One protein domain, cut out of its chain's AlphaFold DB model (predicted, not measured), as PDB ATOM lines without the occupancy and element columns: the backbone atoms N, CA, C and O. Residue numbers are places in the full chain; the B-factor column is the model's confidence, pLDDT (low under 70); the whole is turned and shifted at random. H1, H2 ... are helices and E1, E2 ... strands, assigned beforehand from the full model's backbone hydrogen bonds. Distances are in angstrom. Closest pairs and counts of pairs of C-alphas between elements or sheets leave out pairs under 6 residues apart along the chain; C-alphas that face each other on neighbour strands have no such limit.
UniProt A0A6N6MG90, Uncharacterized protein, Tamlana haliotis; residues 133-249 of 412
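Overview. This is residues 133 to 249 of the 412 residues of an uncharacterized protein of Tamlana haliotis (UniProt A0A6N6MG90). Three helices make an up-and-down bundle, the long H1 and H2 with the shorter H6 packed on both, and the small hairpin of E1 and E2 lies alongside H6 and H1. H3 and H4 follow the hairpin and carry the chain away from the bundle; residues 217 to 222, of which 220 to 222 belong to H4, stick out at that end, and the chain folds back to the short H5 beside H1 and H2. The printed part has 117 residues, with six named helices and two named strands in the order H1, H2, E1, E2, H3, H4, H5, H6, and the class is mostly helix. The sheet has the order E1 - E2, antiparallel. The whole is a rod of 57 by 26 by 20 A, only just compact and close to loose, with a radius of gyration of the C-alphas of 16.2 A.

Along the chain. E1 is residues 190 to 194, 12.4 A long, and E2 is residues 199 to 202. H1, residues 133 to 154, begins at C-alpha 133 at (142.134, 186.700, 80.935) and is 31.6 A long. H2, residues 159 to 182, is 34.5 A long. H3 is residues 204 to 214, 15.5 A; H4 is residues 220 to 224 and H5 residues 231 to 234. H6, residues 237 to 248, is 16.3 A long and ends at C-alpha 248 at (147.055, 178.392, 108.236).

Arrangement. E1 and E2 are a hairpin, antiparallel at 165 degrees, with N 191 and O 201 at 3.0 A and N 201 and O 191 at 2.9 A, within hydrogen-bond range. The closest C-alphas of E1 and H6 are those of Phe 191 and Leu 238, 6.9 A apart; those of E2 and H1 are Leu 202 and Lys 137, 8.0 A. H6 touches H1, closest at the C-alphas of Leu 144 and Pro 239, 6.3 A, the same way at a shallow tilt of 21 degrees. H2, with residues 166 to 177 alone, touches H6, closest at the C-alphas of Tyr 173 and Leu 240, 5.7 A, opposite ways at a shallow tilt of 14 degrees. H1 and H2 are close but not clearly touching, with the C-alphas of Tyr 154 and Ser 162 at 5.6 A. H5 touches H2 at residues 176 to 180 alone, closest at the C-alphas of Ser 180 and Gln 233, 5.2 A. H3 and H4 touch no helix. Every O i to N i+4 pair is within hydrogen-bond range in H1, H2, H3, H4 and H6; H5 is too short for such a pair.

Size, cuts and confidence. The C-alphas farthest apart are those of Ser 158 and Asp 219, 57.1 A. The printed part has no cut, and no link is long. The mean pLDDT of the printed part is 87.4, and residues 217 to 227 are under 70.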
ATOM      1  N   GLU A 133     142.978 187.284  79.886       86.00
ATOM      2  CA  GLU A 133     142.134 186.700  80.935       86.00
ATOM      3  C   GLU A 133     142.209 185.168  80.965       86.00
ATOM      4  O   GLU A 133     142.353 184.568  82.032       86.00
ATOM      5  N   SER A 134     142.148 184.521  79.797       86.50
ATOM      6  CA  SER A 134     142.208 183.056  79.696       86.50
ATOM      7  C   SER A 134     143.544 182.502  80.207       86.50
ATOM      8  O   SER A 134     143.574 181.515  80.950       86.50
ATOM      9  N   LEU A 135     144.643 183.187  79.876       87.69
ATOM     10  CA  LEU A 135     145.989 182.856  80.324       87.69
ATOM     11  C   LEU A 135     146.129 183.056  81.837       87.69
ATOM     12  O   LEU A 135     146.663 182.182  82.519       87.69
ATOM     13  N   MET A 136     145.588 184.154  82.374       91.12
ATOM     14  CA  MET A 136     145.567 184.430  83.814       91.12
ATOM     15  C   MET A 136     144.775 183.368  84.587       91.12
ATOM     16  O   MET A 136     145.263 182.852  85.592       91.12
ATOM     17  N   LYS A 137     143.590 182.980  84.097       92.44
ATOM     18  CA  LYS A 137     142.783 181.900  84.688       92.44
ATOM     19  C   LYS A 137     143.556 180.581  84.709       92.44
ATOM     20  O   LYS A 137     143.614 179.931  85.748       92.44
ATOM     21  N   SER A 138     144.181 180.208  83.589       93.94
ATOM     22  CA  SER A 138     144.962 178.970  83.501       93.94
ATOM     23  C   SER A 138     146.158 178.964  84.455       93.94
ATOM     24  O   SER A 138     146.401 177.950  85.109       93.94
ATOM     25  N   GLU A 139     146.919 180.059  84.527       95.38
ATOM     26  CA  GLU A 139     148.080 180.138  85.417       95.38
ATOM     27  C   GLU A 139     147.651 180.095  86.885       95.38
ATOM     28  O   GLU A 139     148.238 179.346  87.663       95.38
ATOM     29  N   LEU A 140     146.582 180.812  87.254       96.00
ATOM     30  CA  LEU A 140     146.059 180.773  88.615       96.00
ATOM     31  C   LEU A 140     145.619 179.355  88.996       96.00
ATOM     32  O   LEU A 140     146.048 178.860  90.031       96.00
ATOM     33  N   THR A 141     144.846 178.658  88.154       95.75
ATOM     34  CA  THR A 141     144.450 177.260  88.412       95.75
ATOM     35  C   THR A 141     145.657 176.351  88.651       95.75
ATOM     36  O   THR A 141     145.661 175.575  89.610       95.75
ATOM     37  N   ASN A 142     146.690 176.456  87.810       96.00
ATOM     38  CA  ASN A 142     147.917 175.674  87.965       96.00
ATOM     39  C   ASN A 142     148.607 175.969  89.302       96.00
ATOM     40  O   ASN A 142     149.047 175.045  89.989       96.00
ATOM     41  N   GLU A 143     148.666 177.242  89.684       96.31
ATOM     42  CA  GLU A 143     149.307 177.689  90.914       96.31
ATOM     43  C   GLU A 143     148.535 177.246  92.167       96.31
ATOM     44  O   GLU A 143     149.131 176.705  93.099       96.31
ATOM     45  N   LEU A 144     147.202 177.367  92.175       95.75
ATOM     46  CA  LEU A 144     146.363 176.882  93.280       95.75
ATOM     47  C   LEU A 144     146.512 175.363  93.458       95.75
ATOM     48  O   LEU A 144     146.743 174.873  94.566       95.75
ATOM     49  N   SER A 145     146.489 174.623  92.345       95.62
ATOM     50  CA  SER A 145     146.753 173.182  92.330       95.62
ATOM     51  C   SER A 145     148.159 172.838  92.822       95.62
ATOM     52  O   SER A 145     148.347 171.830  93.510       95.62
ATOM     53  N   HIS A 146     149.167 173.652  92.507       95.50
ATOM     54  CA  HIS A 146     150.519 173.463  93.025       95.50
ATOM     55  C   HIS A 146     150.572 173.645  94.548       95.50
ATOM     56  O   HIS A 146     151.159 172.804  95.238       95.50
ATOM     57  N   ILE A 147     149.928 174.688  95.080       95.38
ATOM     58  CA  ILE A 147     149.858 174.975  96.521       95.38
ATOM     59  C   ILE A 147     149.210 173.811  97.278       95.38
ATOM     60  O   ILE A 147     149.766 173.357  98.286       95.38
ATOM     61  N   GLU A 148     148.080 173.297  96.785       92.81
ATOM     62  CA  GLU A 148     147.356 172.186  97.413       92.81
ATOM     63  C   GLU A 148     148.158 170.879  97.367       92.81
ATOM     64  O   GLU A 148     148.357 170.222  98.394       92.81
ATOM     65  N   ASN A 149     148.696 170.516  96.200       92.75
ATOM     66  CA  ASN A 149     149.521 169.314  96.064       92.75
ATOM     67  C   ASN A 149     150.740 169.367  96.985       92.75
ATOM     68  O   ASN A 149     151.083 168.376  97.630       92.75
ATOM     69  N   THR A 150     151.368 170.537  97.078       91.75
ATOM     70  CA  THR A 150     152.468 170.792  98.005       91.75
ATOM     71  C   THR A 150     151.987 170.562  99.440       91.75
ATOM     72  O   THR A 150     152.533 169.697 100.125       91.75
ATOM     73  N   PHE A 151     150.909 171.214  99.884       90.44
ATOM     74  CA  PHE A 151     150.352 171.050 101.235       90.44
ATOM     75  C   PHE A 151     150.155 169.580 101.638       90.44
ATOM     76  O   PHE A 151     150.588 169.159 102.716       90.44
ATOM     77  N   LEU A 152     149.563 168.776 100.750       89.12
ATOM     78  CA  LEU A 152     149.301 167.354 100.987       89.12
ATOM     79  C   LEU A 152     150.576 166.524 101.184       89.12
ATOM     80  O   LEU A 152     150.572 165.578 101.975       89.12
ATOM     81  N   GLN A 153     151.666 166.855 100.487       87.94
ATOM     82  CA  GLN A 153     152.941 166.152 100.646       87.94
ATOM     83  C   GLN A 153     153.622 166.516 101.968       87.94
ATOM     84  O   GLN A 153     154.098 165.627 102.672       87.94
ATOM     85  N   TYR A 154     153.642 167.798 102.343       85.12
ATOM     86  CA  TYR A 154     154.365 168.245 103.541       85.12
ATOM     87  C   TYR A 154     153.623 167.942 104.846       85.12
ATOM     88  O   TYR A 154     154.270 167.723 105.869       85.12
ATOM     89  N   ASN A 155     152.296 167.780 104.818       81.25
ATOM     90  CA  ASN A 155     151.539 167.252 105.961       81.25
ATOM     91  C   ASN A 155     151.909 165.803 106.337       81.25
ATOM     92  O   ASN A 155     151.474 165.312 107.375       81.25
ATOM     93  N   ARG A 156     152.719 165.116 105.520       86.75
ATOM     94  CA  ARG A 156     153.278 163.790 105.831       86.75
ATOM     95  C   ARG A 156     154.607 163.856 106.589       86.75
ATOM     96  O   ARG A 156     155.110 162.815 107.006       86.75
ATOM     97  N   LEU A 157     155.198 165.043 106.737       89.44
ATOM     98  CA  LEU A 157     156.415 165.246 107.522       89.44
ATOM     99  C   LEU A 157     156.114 165.297 109.026       89.44
ATOM    100  O   LEU A 157     154.958 165.338 109.449       89.44
ATOM    101  N   SER A 158     157.168 165.322 109.849       91.69
ATOM    102  CA  SER A 158     157.017 165.662 111.265       91.69
ATOM    103  C   SER A 158     156.451 167.078 111.422       91.69
ATOM    104  O   SER A 158     156.697 167.947 110.580       91.69
ATOM    105  N   LEU A 159     155.719 167.313 112.514       89.25
ATOM    106  CA  LEU A 159     155.047 168.591 112.782       89.25
ATOM    107  C   LEU A 159     156.005 169.787 112.666       89.25
ATOM    108  O   LEU A 159     155.724 170.710 111.911       89.25
ATOM    109  N   ASP A 160     157.180 169.715 113.298       91.44
ATOM    110  CA  ASP A 160     158.173 170.799 113.261       91.44
ATOM    111  C   ASP A 160     158.666 171.116 111.838       91.44
ATOM    112  O   ASP A 160     158.878 172.277 111.484       91.44
ATOM    113  N   LEU A 161     158.861 170.092 110.999       91.94
ATOM    114  CA  LEU A 161     159.291 170.279 109.610       91.94
ATOM    115  C   LEU A 161     158.162 170.845 108.749       91.94
ATOM    116  O   LEU A 161     158.419 171.711 107.913       91.94
ATOM    117  N   SER A 162     156.927 170.392 108.975       90.62
ATOM    118  CA  SER A 162     155.741 170.925 108.304       90.62
ATOM    119  C   SER A 162     155.547 172.407 108.633       90.62
ATOM    120  O   SER A 162     155.449 173.230 107.725       90.62
ATOM    121  N   ASP A 163     155.609 172.789 109.910       90.50
ATOM    122  CA  ASP A 163     155.431 174.181 110.340       90.50
ATOM    123  C   ASP A 163     156.535 175.105 109.815       90.50
ATOM    124  O   ASP A 163     156.259 176.226 109.372       90.50
ATOM    125  N   ASN A 164     157.786 174.639 109.814       92.38
ATOM    126  CA  ASN A 164     158.895 175.387 109.227       92.38
ATOM    127  C   ASN A 164     158.721 175.564 107.715       92.38
ATOM    128  O   ASN A 164     158.945 176.661 107.201       92.38
ATOM    129  N   PHE A 165     158.283 174.520 107.007       92.38
ATOM    130  CA  PHE A 165     158.028 174.589 105.572       92.38
ATOM    131  C   PHE A 165     156.885 175.552 105.238       92.38
ATOM    132  O   PHE A 165     157.034 176.384 104.345       92.38
ATOM    133  N   LYS A 166     155.773 175.502 105.982       92.25
ATOM    134  CA  LYS A 166     154.644 176.424 105.790       92.25
ATOM    135  C   LYS A 166     155.086 177.882 105.912       92.25
ATOM    136  O   LYS A 166     154.770 178.692 105.045       92.25
ATOM    137  N   LYS A 167     155.867 178.208 106.950       93.88
ATOM    138  CA  LYS A 167     156.418 179.560 107.160       93.88
ATOM    139  C   LYS A 167     157.418 179.969 106.079       93.88
ATOM    140  O   LYS A 167     157.449 181.136 105.701       93.88
ATOM    141  N   LEU A 168     158.244 179.037 105.599       94.88
ATOM    142  CA  LEU A 168     159.160 179.290 104.484       94.88
ATOM    143  C   LEU A 168     158.368 179.658 103.225       94.88
ATOM    144  O   LEU A 168     158.630 180.696 102.628       94.88
ATOM    145  N   LYS A 169     157.364 178.850 102.870       94.81
ATOM    146  CA  LYS A 169     156.527 179.083 101.693       94.81
ATOM    147  C   LYS A 169     155.764 180.395 101.774       94.81
ATOM    148  O   LYS A 169     155.782 181.146 100.811       94.81
ATOM    149  N   GLN A 170     155.178 180.719 102.923       95.38
ATOM    150  CA  GLN A 170     154.526 182.015 103.121       95.38
ATOM    151  C   GLN A 170     155.469 183.180 102.778       95.38
ATOM    152  O   GLN A 170     155.118 184.032 101.967       95.38
ATOM    153  N   LYS A 171     156.701 183.160 103.304       96.50
ATOM    154  CA  LYS A 171     157.711 184.188 103.010       96.50
ATOM    155  C   LYS A 171     158.125 184.232 101.541       96.50
ATOM    156  O   LYS A 171     158.409 185.312 101.034       96.50
ATOM    157  N   GLU A 172     158.194 183.088 100.862       95.75
ATOM    158  CA  GLU A 172     158.504 183.032  99.426       95.75
ATOM    159  C   GLU A 172     157.429 183.749  98.591       95.75
ATOM    160  O   GLU A 172     157.771 184.556  97.728       95.75
ATOM    161  N   TYR A 173     156.143 183.515  98.878       96.19
ATOM    162  CA  TYR A 173     155.042 184.184  98.172       96.19
ATOM    163  C   TYR A 173     154.929 185.667  98.543       96.19
ATOM    164  O   TYR A 173     154.737 186.495  97.656       96.19
ATOM    165  N   GLU A 174     155.118 186.028  99.817       96.00
ATOM    166  CA  GLU A 174     155.206 187.435 100.246       96.00
ATOM    167  C   GLU A 174     156.327 188.171  99.505       96.00
ATOM    168  O   GLU A 174     156.128 189.268  98.986       96.00
ATOM    169  N   HIS A 175     157.502 187.546  99.402       95.62
ATOM    170  CA  HIS A 175     158.627 188.111  98.670       95.62
ATOM    171  C   HIS A 175     158.322 188.267  97.177       95.62
ATOM    172  O   HIS A 175     158.626 189.314  96.613       95.62
ATOM    173  N   SER A 176     157.688 187.271  96.543       94.38
ATOM    174  CA  SER A 176     157.255 187.370  95.141       94.38
ATOM    175  C   SER A 176     156.290 188.538  94.929       94.38
ATOM    176  O   SER A 176     156.484 189.332  94.011       94.38
ATOM    177  N   LEU A 177     155.296 188.704  95.808       95.00
ATOM    178  CA  LEU A 177     154.363 189.828  95.750       95.00
ATOM    179  C   LEU A 177     155.088 191.174  95.906       95.00
ATOM    180  O   LEU A 177     154.854 192.098  95.130       95.00
ATOM    181  N   PHE A 178     156.002 191.300  96.869       95.12
ATOM    182  CA  PHE A 178     156.749 192.545  97.063       95.12
ATOM    183  C   PHE A 178     157.709 192.843  95.910       95.12
ATOM    184  O   PHE A 178     157.845 194.002  95.522       95.12
ATOM    185  N   GLU A 179     158.358 191.835  95.325       93.88
ATOM    186  CA  GLU A 179     159.134 192.019  94.098       93.88
ATOM    187  C   GLU A 179     158.262 192.488  92.936       93.88
ATOM    188  O   GLU A 179     158.666 193.396  92.210       93.88
ATOM    189  N   SER A 180     157.087 191.880  92.775       91.56
ATOM    190  CA  SER A 180     156.108 192.230  91.752       91.56
ATOM    191  C   SER A 180     155.715 193.708  91.864       91.56
ATOM    192  O   SER A 180     155.901 194.479  90.916       91.56
ATOM    193  N   ILE A 181     155.326 194.142  93.068       89.69
ATOM    194  CA  ILE A 181     155.003 195.540  93.383       89.69
ATOM    195  C   ILE A 181     156.207 196.460  93.119       89.69
ATOM    196  O   ILE A 181     156.068 197.467  92.431       89.69
ATOM    197  N   ASN A 182     157.408 196.104  93.590       88.81
ATOM    198  CA  ASN A 182     158.623 196.910  93.399       88.81
ATOM    199  C   ASN A 182     159.041 197.051  91.926       88.81
ATOM    200  O   ASN A 182     159.718 198.010  91.556       88.81
ATOM    201  N   LYS A 183     158.677 196.083  91.081       86.94
ATOM    202  CA  LYS A 183     158.923 196.103  89.632       86.94
ATOM    203  C   LYS A 183     157.795 196.789  88.851       86.94
ATOM    204  O   LYS A 183     157.891 196.826  87.624       86.94
ATOM    205  N   ASN A 184     156.800 197.364  89.536       83.19
ATOM    206  CA  ASN A 184     155.606 198.006  88.975       83.19
ATOM    207  C   ASN A 184     154.719 197.053  88.154       83.19
ATOM    208  O   ASN A 184     154.116 197.454  87.159       83.19
ATOM    209  N   HIS A 185     154.637 195.783  88.551       86.56
ATOM    210  CA  HIS A 185     153.608 194.891  88.029       86.56
ATOM    211  C   HIS A 185     152.275 195.202  88.718       86.56
ATOM    212  O   HIS A 185     152.172 195.172  89.949       86.56
ATOM    213  N   PHE A 186     151.237 195.478  87.930       86.69
ATOM    214  CA  PHE A 186     149.877 195.617  88.454       86.69
ATOM    215  C   PHE A 186     149.401 194.303  89.082       86.69
ATOM    216  O   PHE A 186     149.861 193.236  88.684       86.69
ATOM    217  N   GLN A 187     148.472 194.359  90.034       91.12
ATOM    218  CA  GLN A 187     147.881 193.153  90.618       91.12
ATOM    219  C   GLN A 187     146.462 192.959  90.096       91.12
ATOM    220  O   GLN A 187     145.645 193.882  90.151       91.12
ATOM    221  N   VAL A 188     146.176 191.759  89.597       92.44
ATOM    222  CA  VAL A 188     144.822 191.356  89.208       92.44
ATOM    223  C   VAL A 188     143.941 191.327  90.451       92.44
ATOM    224  O   VAL A 188     144.295 190.703  91.452       92.44
ATOM    225  N   GLN A 189     142.794 191.996  90.379       92.12
ATOM    226  CA  GLN A 189     141.805 192.010  91.450       92.12
ATOM    227  C   GLN A 189     140.875 190.800  91.322       92.12
ATOM    228  O   GLN A 189     140.529 190.361  90.222       92.12
ATOM    229  N   GLY A 190     140.464 190.238  92.453       92.06
ATOM    230  CA  GLY A 190     139.627 189.046  92.489       92.06
ATOM    231  C   GLY A 190     139.544 188.446  93.884       92.06
ATOM    232  O   GLY A 190     140.051 189.013  94.849       92.06
ATOM    233  N   PHE A 191     138.904 187.287  93.990       91.94
ATOM    234  CA  PHE A 191     138.822 186.536  95.240       91.94
ATOM    235  C   PHE A 191     138.612 185.040  94.984       91.94
ATOM    236  O   PHE A 191     138.129 184.620  93.929       91.94
ATOM    237  N   ILE A 192     138.957 184.224  95.981       90.38
ATOM    238  CA  ILE A 192     138.667 182.788  95.982       90.38
ATOM    239  C   ILE A 192     137.257 182.574  96.540       90.38
ATOM    240  O   ILE A 192     137.001 182.806  97.722       90.38
ATOM    241  N   ASP A 193     136.345 182.142  95.677       85.94
ATOM    242  CA  ASP A 193     134.926 181.930  95.982       85.94
ATOM    243  C   ASP A 193     134.728 180.650  96.809       85.94
ATOM    244  O   ASP A 193     134.039 180.626  97.829       85.94
ATOM    245  N   ASN A 194     135.428 179.580  96.419       86.69
ATOM    246  CA  ASN A 194     135.458 178.326  97.158       86.69
ATOM    247  C   ASN A 194     136.875 177.754  97.193       86.69
ATOM    248  O   ASN A 194     137.361 177.188  96.214       86.69
ATOM    249  N   PHE A 195     137.519 177.858  98.355       85.19
ATOM    250  CA  PHE A 195     138.886 177.381  98.544       85.19
ATOM    251  C   PHE A 195     139.028 175.857  98.399       85.19
ATOM    252  O   PHE A 195     140.044 175.395  97.885       85.19
ATOM    253  N   GLU A 196     138.020 175.081  98.810       85.38
ATOM    254  CA  GLU A 196     138.047 173.611  98.727       85.38
ATOM    255  C   GLU A 196     137.934 173.118  97.282       85.38
ATOM    256  O   GLU A 196     138.499 172.091  96.927       85.38
ATOM    257  N   LYS A 197     137.197 173.850  96.441       87.44
ATOM    258  CA  LYS A 197     137.012 173.519  95.021       87.44
ATOM    259  C   LYS A 197     137.949 174.280  94.084       87.44
ATOM    260  O   LYS A 197     137.841 174.108  92.874       87.44
ATOM    261  N   GLN A 198     138.821 175.132  94.627       87.19
ATOM    262  CA  GLN A 198     139.645 176.071  93.858       87.19
ATOM    263  C   GLN A 198     138.819 176.948  92.896       87.19
ATOM    264  O   GLN A 198     139.288 177.322  91.822       87.19
ATOM    265  N   GLU A 199     137.576 177.274  93.258       89.38
ATOM    266  CA  GLU A 199     136.750 178.179  92.458       89.38
ATOM    267  C   GLU A 199     137.122 179.617  92.814       89.38
ATOM    268  O   GLU A 199     137.128 179.999  93.987       89.38
ATOM    269  N   PHE A 200     137.419 180.427  91.804       92.06
ATOM    270  CA  PHE A 200     137.815 181.821  91.968       92.06
ATOM    271  C   PHE A 200     137.085 182.726  90.978       92.06
ATOM    272  O   PHE A 200     136.530 182.276  89.972       92.06
ATOM    273  N   PHE A 201     137.097 184.017  91.285       92.56
ATOM    274  CA  PHE A 201     136.567 185.077  90.445       92.56
ATOM    275  C   PHE A 201     137.655 186.127  90.223       92.56
ATOM    276  O   PHE A 201     138.254 186.606  91.185       92.56
ATOM    277  N   LEU A 202     137.916 186.462  88.958       92.50
ATOM    278  CA  LEU A 202     138.792 187.570  88.579       92.50
ATOM    279  C   LEU A 202     137.912 188.758  88.195       92.50
ATOM    280  O   LEU A 202     137.119 188.659  87.256       92.50
ATOM    281  N   ASP A 203     138.032 189.862  88.926       91.06
ATOM    282  CA  ASP A 203     137.221 191.053  88.702       91.06
ATOM    283  C   ASP A 203     137.899 191.954  87.665       91.06
ATOM    284  O   ASP A 203     138.808 192.734  87.963       91.06
ATOM    285  N   SER A 204     137.450 191.824  86.416       88.38
ATOM    286  CA  SER A 204     137.949 192.630  85.295       88.38
ATOM    287  C   SER A 204     137.792 194.133  85.522       88.38
ATOM    288  O   SER A 204     138.697 194.902  85.200       88.38
ATOM    289  N   LYS A 205     136.670 194.563  86.108       88.00
ATOM    290  CA  LYS A 205     136.349 195.977  86.287       88.00
ATOM    291  C   LYS A 205     137.270 196.594  87.324       88.00
ATOM    292  O   LYS A 205     137.909 197.601  87.034       88.00
ATOM    293  N   GLU A 206     137.371 195.970  88.495       90.00
ATOM    294  CA  GLU A 206     138.266 196.429  89.560       90.00
ATOM    295  C   GLU A 206     139.732 196.355  89.114       90.00
ATOM    296  O   GLU A 206     140.501 197.279  89.367       90.00
ATOM    297  N   THR A 207     140.121 195.326  88.351       90.94
ATOM    298  CA  THR A 207     141.481 195.251  87.792       90.94
ATOM    299  C   THR A 207     141.787 196.436  86.875       90.94
ATOM    300  O   THR A 207     142.847 197.047  87.003       90.94
ATOM    301  N   ILE A 208     140.864 196.800  85.977       90.38
ATOM    302  CA  ILE A 208     141.031 197.957  85.085       90.38
ATOM    303  C   ILE A 208     141.041 199.269  85.881       90.38
ATOM    304  O   ILE A 208     141.867 200.132  85.600       90.38
ATOM    305  N   ILE A 209     140.179 199.423  86.892       90.56
ATOM    306  CA  ILE A 209     140.176 200.597  87.784       90.56
ATOM    307  C   ILE A 209     141.551 200.774  88.434       90.56
ATOM    308  O   ILE A 209     142.170 201.825  88.271       90.56
ATOM    309  N   HIS A 210     142.065 199.731  89.086       87.75
ATOM    310  CA  HIS A 210     143.366 199.767  89.754       87.75
ATOM    311  C   HIS A 210     144.510 200.046  88.770       87.75
ATOM    312  O   HIS A 210     145.415 200.824  89.065       87.75
ATOM    313  N   LEU A 211     144.462 199.451  87.574       87.44
ATOM    314  CA  LEU A 211     145.404 199.759  86.499       87.44
ATOM    315  C   LEU A 211     145.410 201.260  86.187       87.44
ATOM    316  O   LEU A 211     146.467 201.886  86.237       87.44
ATOM    317  N   LEU A 212     144.242 201.850  85.930       87.75
ATOM    318  CA  LEU A 212     144.109 203.267  85.586       87.75
ATOM    319  C   LEU A 212     144.576 204.205  86.708       87.75
ATOM    320  O   LEU A 212     145.186 205.231  86.408       87.75
ATOM    321  N   GLU A 213     144.331 203.848  87.973       87.38
ATOM    322  CA  GLU A 213     144.770 204.609  89.155       87.38
ATOM    323  C   GLU A 213     146.295 204.622  89.330       87.38
ATOM    324  O   GLU A 213     146.860 205.604  89.813       87.38
ATOM    325  N   THR A 214     146.974 203.538  88.945       80.31
ATOM    326  CA  THR A 214     148.439 203.427  89.080       80.31
ATOM    327  C   THR A 214     149.210 204.124  87.965       80.31
ATOM    328  O   THR A 214     150.413 204.370  88.101       80.31
ATOM    329  N   LEU A 215     148.542 204.444  86.857       79.75
ATOM    330  CA  LEU A 215     149.193 205.038  85.702       79.75
ATOM    331  C   LEU A 215     149.451 206.530  85.906       79.75
ATOM    332  O   LEU A 215     148.561 207.259  86.351       79.75
ATOM    333  N   PRO A 216     150.648 207.023  85.543       72.56
ATOM    334  CA  PRO A 216     150.913 208.449  85.579       72.56
ATOM    335  C   PRO A 216     149.948 209.183  84.642       72.56
ATOM    336  O   PRO A 216     149.653 208.736  83.533       72.56
ATOM    337  N   VAL A 217     149.474 210.344  85.086       66.62
ATOM    338  CA  VAL A 217     148.696 211.256  84.244       66.62
ATOM    339  C   VAL A 217     149.671 211.915  83.263       66.62
ATOM    340  O   VAL A 217     150.492 212.736  83.669       66.62
ATOM    341  N   GLY A 218     149.636 211.526  81.989       62.19
ATOM    342  CA  GLY A 218     150.608 211.985  80.994       62.19
ATOM    343  C   GLY A 218     150.412 211.371  79.609       62.19
ATOM    344  O   GLY A 218     149.409 210.708  79.359       62.19
ATOM    345  N   ASP A 219     151.364 211.640  78.712       57.34
ATOM    346  CA  ASP A 219     151.307 211.244  77.302       57.34
ATOM    347  C   ASP A 219     151.295 209.714  77.138       57.34
ATOM    348  O   ASP A 219     152.132 208.998  77.694       57.34
ATOM    349  N   TYR A 220     150.317 209.220  76.383       56.75
ATOM    350  CA  TYR A 220     149.901 207.819  76.331       56.75
ATOM    351  C   TYR A 220     151.024 206.853  75.908       56.75
ATOM    352  O   TYR A 220     151.172 205.778  76.499       56.75
ATOM    353  N   ASN A 221     151.877 207.267  74.966       54.84
ATOM    354  CA  ASN A 221     152.997 206.457  74.470       54.84
ATOM    355  C   ASN A 221     154.050 206.165  75.556       54.84
ATOM    356  O   ASN A 221     154.741 205.147  75.507       54.84
ATOM    357  N   HIS A 222     154.138 206.995  76.603       50.50
ATOM    358  CA  HIS A 222     154.986 206.712  77.763       50.50
ATOM    359  C   HIS A 222     154.361 205.708  78.746       50.50
ATOM    360  O   HIS A 222     155.097 205.035  79.471       50.50
ATOM    361  N   CYS A 223     153.032 205.569  78.767       52.06
ATOM    362  CA  CYS A 223     152.314 204.662  79.667       52.06
ATOM    363  C   CYS A 223     152.384 203.197  79.203       52.06
ATOM    364  O   CYS A 223     152.539 202.307  80.041       52.06
ATOM    365  N   LEU A 224     152.356 202.943  77.887       55.34
ATOM    366  CA  LEU A 224     152.519 201.600  77.308       55.34
ATOM    367  C   LEU A 224     153.889 200.983  77.625       55.34
ATOM    368  O   LEU A 224     153.970 199.829  78.035       55.34
ATOM    369  N   GLY A 225     154.965 201.771  77.519       52.03
ATOM    370  CA  GLY A 225     156.325 201.322  77.843       52.03
ATOM    371  C   GLY A 225     156.598 201.117  79.342       52.03
ATOM    372  O   GLY A 225     157.640 200.568  79.706       52.03
ATOM    373  N   GLY A 226     155.689 201.563  80.218       55.62
ATOM    374  CA  GLY A 226     155.818 201.473  81.677       55.62
ATOM    375  C   GLY A 226     155.105 200.278  82.314       55.62
ATOM    376  O   GLY A 226     155.482 199.863  83.412       55.62
ATOM    377  N   LEU A 227     154.102 199.704  81.641       62.44
ATOM    378  CA  LEU A 227     153.340 198.560  82.140       62.44
ATOM    379  C   LEU A 227     154.100 197.263  81.889       62.44
ATOM    380  O   LEU A 227     154.223 196.791  80.761       62.44
ATOM    381  N   LYS A 228     154.592 196.647  82.965       71.62
ATOM    382  CA  LYS A 228     155.194 195.319  82.876       71.62
ATOM    383  C   LYS A 228     154.131 194.254  83.048       71.62
ATOM    384  O   LYS A 228     153.609 194.040  84.145       71.62
ATOM    385  N   PHE A 229     153.860 193.554  81.958       77.75
ATOM    386  CA  PHE A 229     153.030 192.369  81.986       77.75
ATOM    387  C   PHE A 229     153.883 191.117  82.187       77.75
ATOM    388  O   PHE A 229     154.757 190.798  81.384       77.75
ATOM    389  N   ASP A 230     153.613 190.418  83.278       86.56
ATOM    390  CA  ASP A 230     154.070 189.065  83.557       86.56
ATOM    391  C   ASP A 230     152.953 188.395  84.355       86.56
ATOM    392  O   ASP A 230     152.736 188.721  85.520       86.56
ATOM    393  N   VAL A 231     152.240 187.464  83.720       88.00
ATOM    394  CA  VAL A 231     151.054 186.796  84.281       88.00
ATOM    395  C   VAL A 231     151.283 186.310  85.714       88.00
ATOM    396  O   VAL A 231     150.425 186.504  86.570       88.00
ATOM    397  N   LYS A 232     152.448 185.717  86.005       90.75
ATOM    398  CA  LYS A 232     152.746 185.162  87.333       90.75
ATOM    399  C   LYS A 232     152.936 186.270  88.358       90.75
ATOM    400  O   LYS A 232     152.411 186.202  89.470       90.75
ATOM    401  N   GLN A 233     153.682 187.304  87.981       92.06
ATOM    402  CA  GLN A 233     153.904 188.455  88.849       92.06
ATOM    403  C   GLN A 233     152.599 189.230  89.074       92.06
ATOM    404  O   GLN A 233     152.314 189.608  90.207       92.06
ATOM    405  N   ASN A 234     151.774 189.406  88.040       91.19
ATOM    406  CA  ASN A 234     150.506 190.131  88.124       91.19
ATOM    407  C   ASN A 234     149.432 189.393  88.941       91.19
ATOM    408  O   ASN A 234     148.506 190.020  89.449       91.19
ATOM    409  N   LEU A 235     149.549 188.072  89.088       94.38
ATOM    410  CA  LEU A 235     148.646 187.265  89.908       94.38
ATOM    411  C   LEU A 235     149.107 187.113  91.359       94.38
ATOM    412  O   LEU A 235     148.341 186.576  92.145       94.38
ATOM    413  N   SER A 236     150.314 187.554  91.734       94.19
ATOM    414  CA  SER A 236     151.012 187.134  92.966       94.19
ATOM    415  C   SER A 236     150.222 187.298  94.275       94.19
ATOM    416  O   SER A 236     150.466 186.553  95.225       94.19
ATOM    417  N   GLN A 237     149.259 188.221  94.335       93.75
ATOM    418  CA  GLN A 237     148.380 188.389  95.492       93.75
ATOM    419  C   GLN A 237     147.454 187.179  95.735       93.75
ATOM    420  O   GLN A 237     147.405 186.659  96.850       93.75
ATOM    421  N   LEU A 238     146.740 186.691  94.714       94.12
ATOM    422  CA  LEU A 238     145.700 185.662  94.881       94.12
ATOM    423  C   LEU A 238     146.254 184.296  95.345       94.12
ATOM    424  O   LEU A 238     145.677 183.703  96.260       94.12
ATOM    425  N   PRO A 239     147.384 183.784  94.811       95.44
ATOM    426  CA  PRO A 239     148.042 182.596  95.335       95.44
ATOM    427  C   PRO A 239     148.494 182.747  96.786       95.44
ATOM    428  O   PRO A 239     148.388 181.787  97.545       95.44
ATOM    429  N   LEU A 240     148.962 183.931  97.204       94.75
ATOM    430  CA  LEU A 240     149.329 184.175  98.602       94.75
ATOM    431  C   LEU A 240     148.101 184.090  99.520       94.75
ATOM    432  O   LEU A 240     148.167 183.457 100.575       94.75
ATOM    433  N   GLU A 241     146.973 184.676  99.119       92.81
ATOM    434  CA  GLU A 241     145.707 184.563  99.857       92.81
ATOM    435  C   GLU A 241     145.241 183.104  99.958       92.81
ATOM    436  O   GLU A 241     144.907 182.622 101.045       92.81
ATOM    437  N   TYR A 242     145.291 182.365  98.846       94.50
ATOM    438  CA  TYR A 242     144.950 180.944  98.816       94.50
ATOM    439  C   TYR A 242     145.883 180.096  99.688       94.50
ATOM    440  O   TYR A 242     145.423 179.233 100.442       94.50
ATOM    441  N   LEU A 243     147.192 180.349  99.631       95.06
ATOM    442  CA  LEU A 243     148.189 179.688 100.468       95.06
ATOM    443  C   LEU A 243     147.928 179.950 101.947       95.06
ATOM    444  O   LEU A 243     147.935 179.008 102.741       95.06
ATOM    445  N   ASN A 244     147.664 181.203 102.320       92.88
ATOM    446  CA  ASN A 244     147.397 181.582 103.704       92.88
ATOM    447  C   ASN A 244     146.176 180.848 104.270       92.88
ATOM    448  O   ASN A 244     146.230 180.310 105.383       92.88
ATOM    449  N   TYR A 245     145.111 180.750 103.477       91.81
ATOM    450  CA  TYR A 245     143.948 179.956 103.845       91.81
ATOM    451  C   TYR A 245     144.290 178.468 103.963       91.81
ATOM    452  O   TYR A 245     144.008 177.845 104.984       91.81
ATOM    453  N   THR A 246     144.943 177.899 102.954       92.25
ATOM    454  CA  THR A 246     145.207 176.455 102.879       92.25
ATOM    455  C   THR A 246     146.140 175.989 104.002       92.25
ATOM    456  O   THR A 246     145.935 174.933 104.594       92.25
ATOM    457  N   TYR A 247     147.175 176.771 104.322       92.00
ATOM    458  CA  TYR A 247     148.250 176.341 105.222       92.00
ATOM    459  C   TYR A 247     147.956 176.682 106.683       92.00
ATOM    460  O   TYR A 247     148.367 175.929 107.578       92.00
ATOM    461  N   PHE A 248     147.258 177.798 106.913       89.69
ATOM    462  CA  PHE A 248     147.055 178.392 108.236       89.69
ATOM    463  C   PHE A 248     145.582 178.631 108.595       89.69
ATOM    464  O   PHE A 248     145.299 179.043 109.717       89.69
ATOM    465  N   GLY A 249     144.638 178.387 107.681       85.38
ATOM    466  CA  GLY A 249     143.212 178.649 107.901       85.38
ATOM    467  C   GLY A 249     142.855 180.137 107.942       85.38
ATOM    468  O   GLY A 249     141.770 180.493 108.401       85.38
TER     469      GLY A 249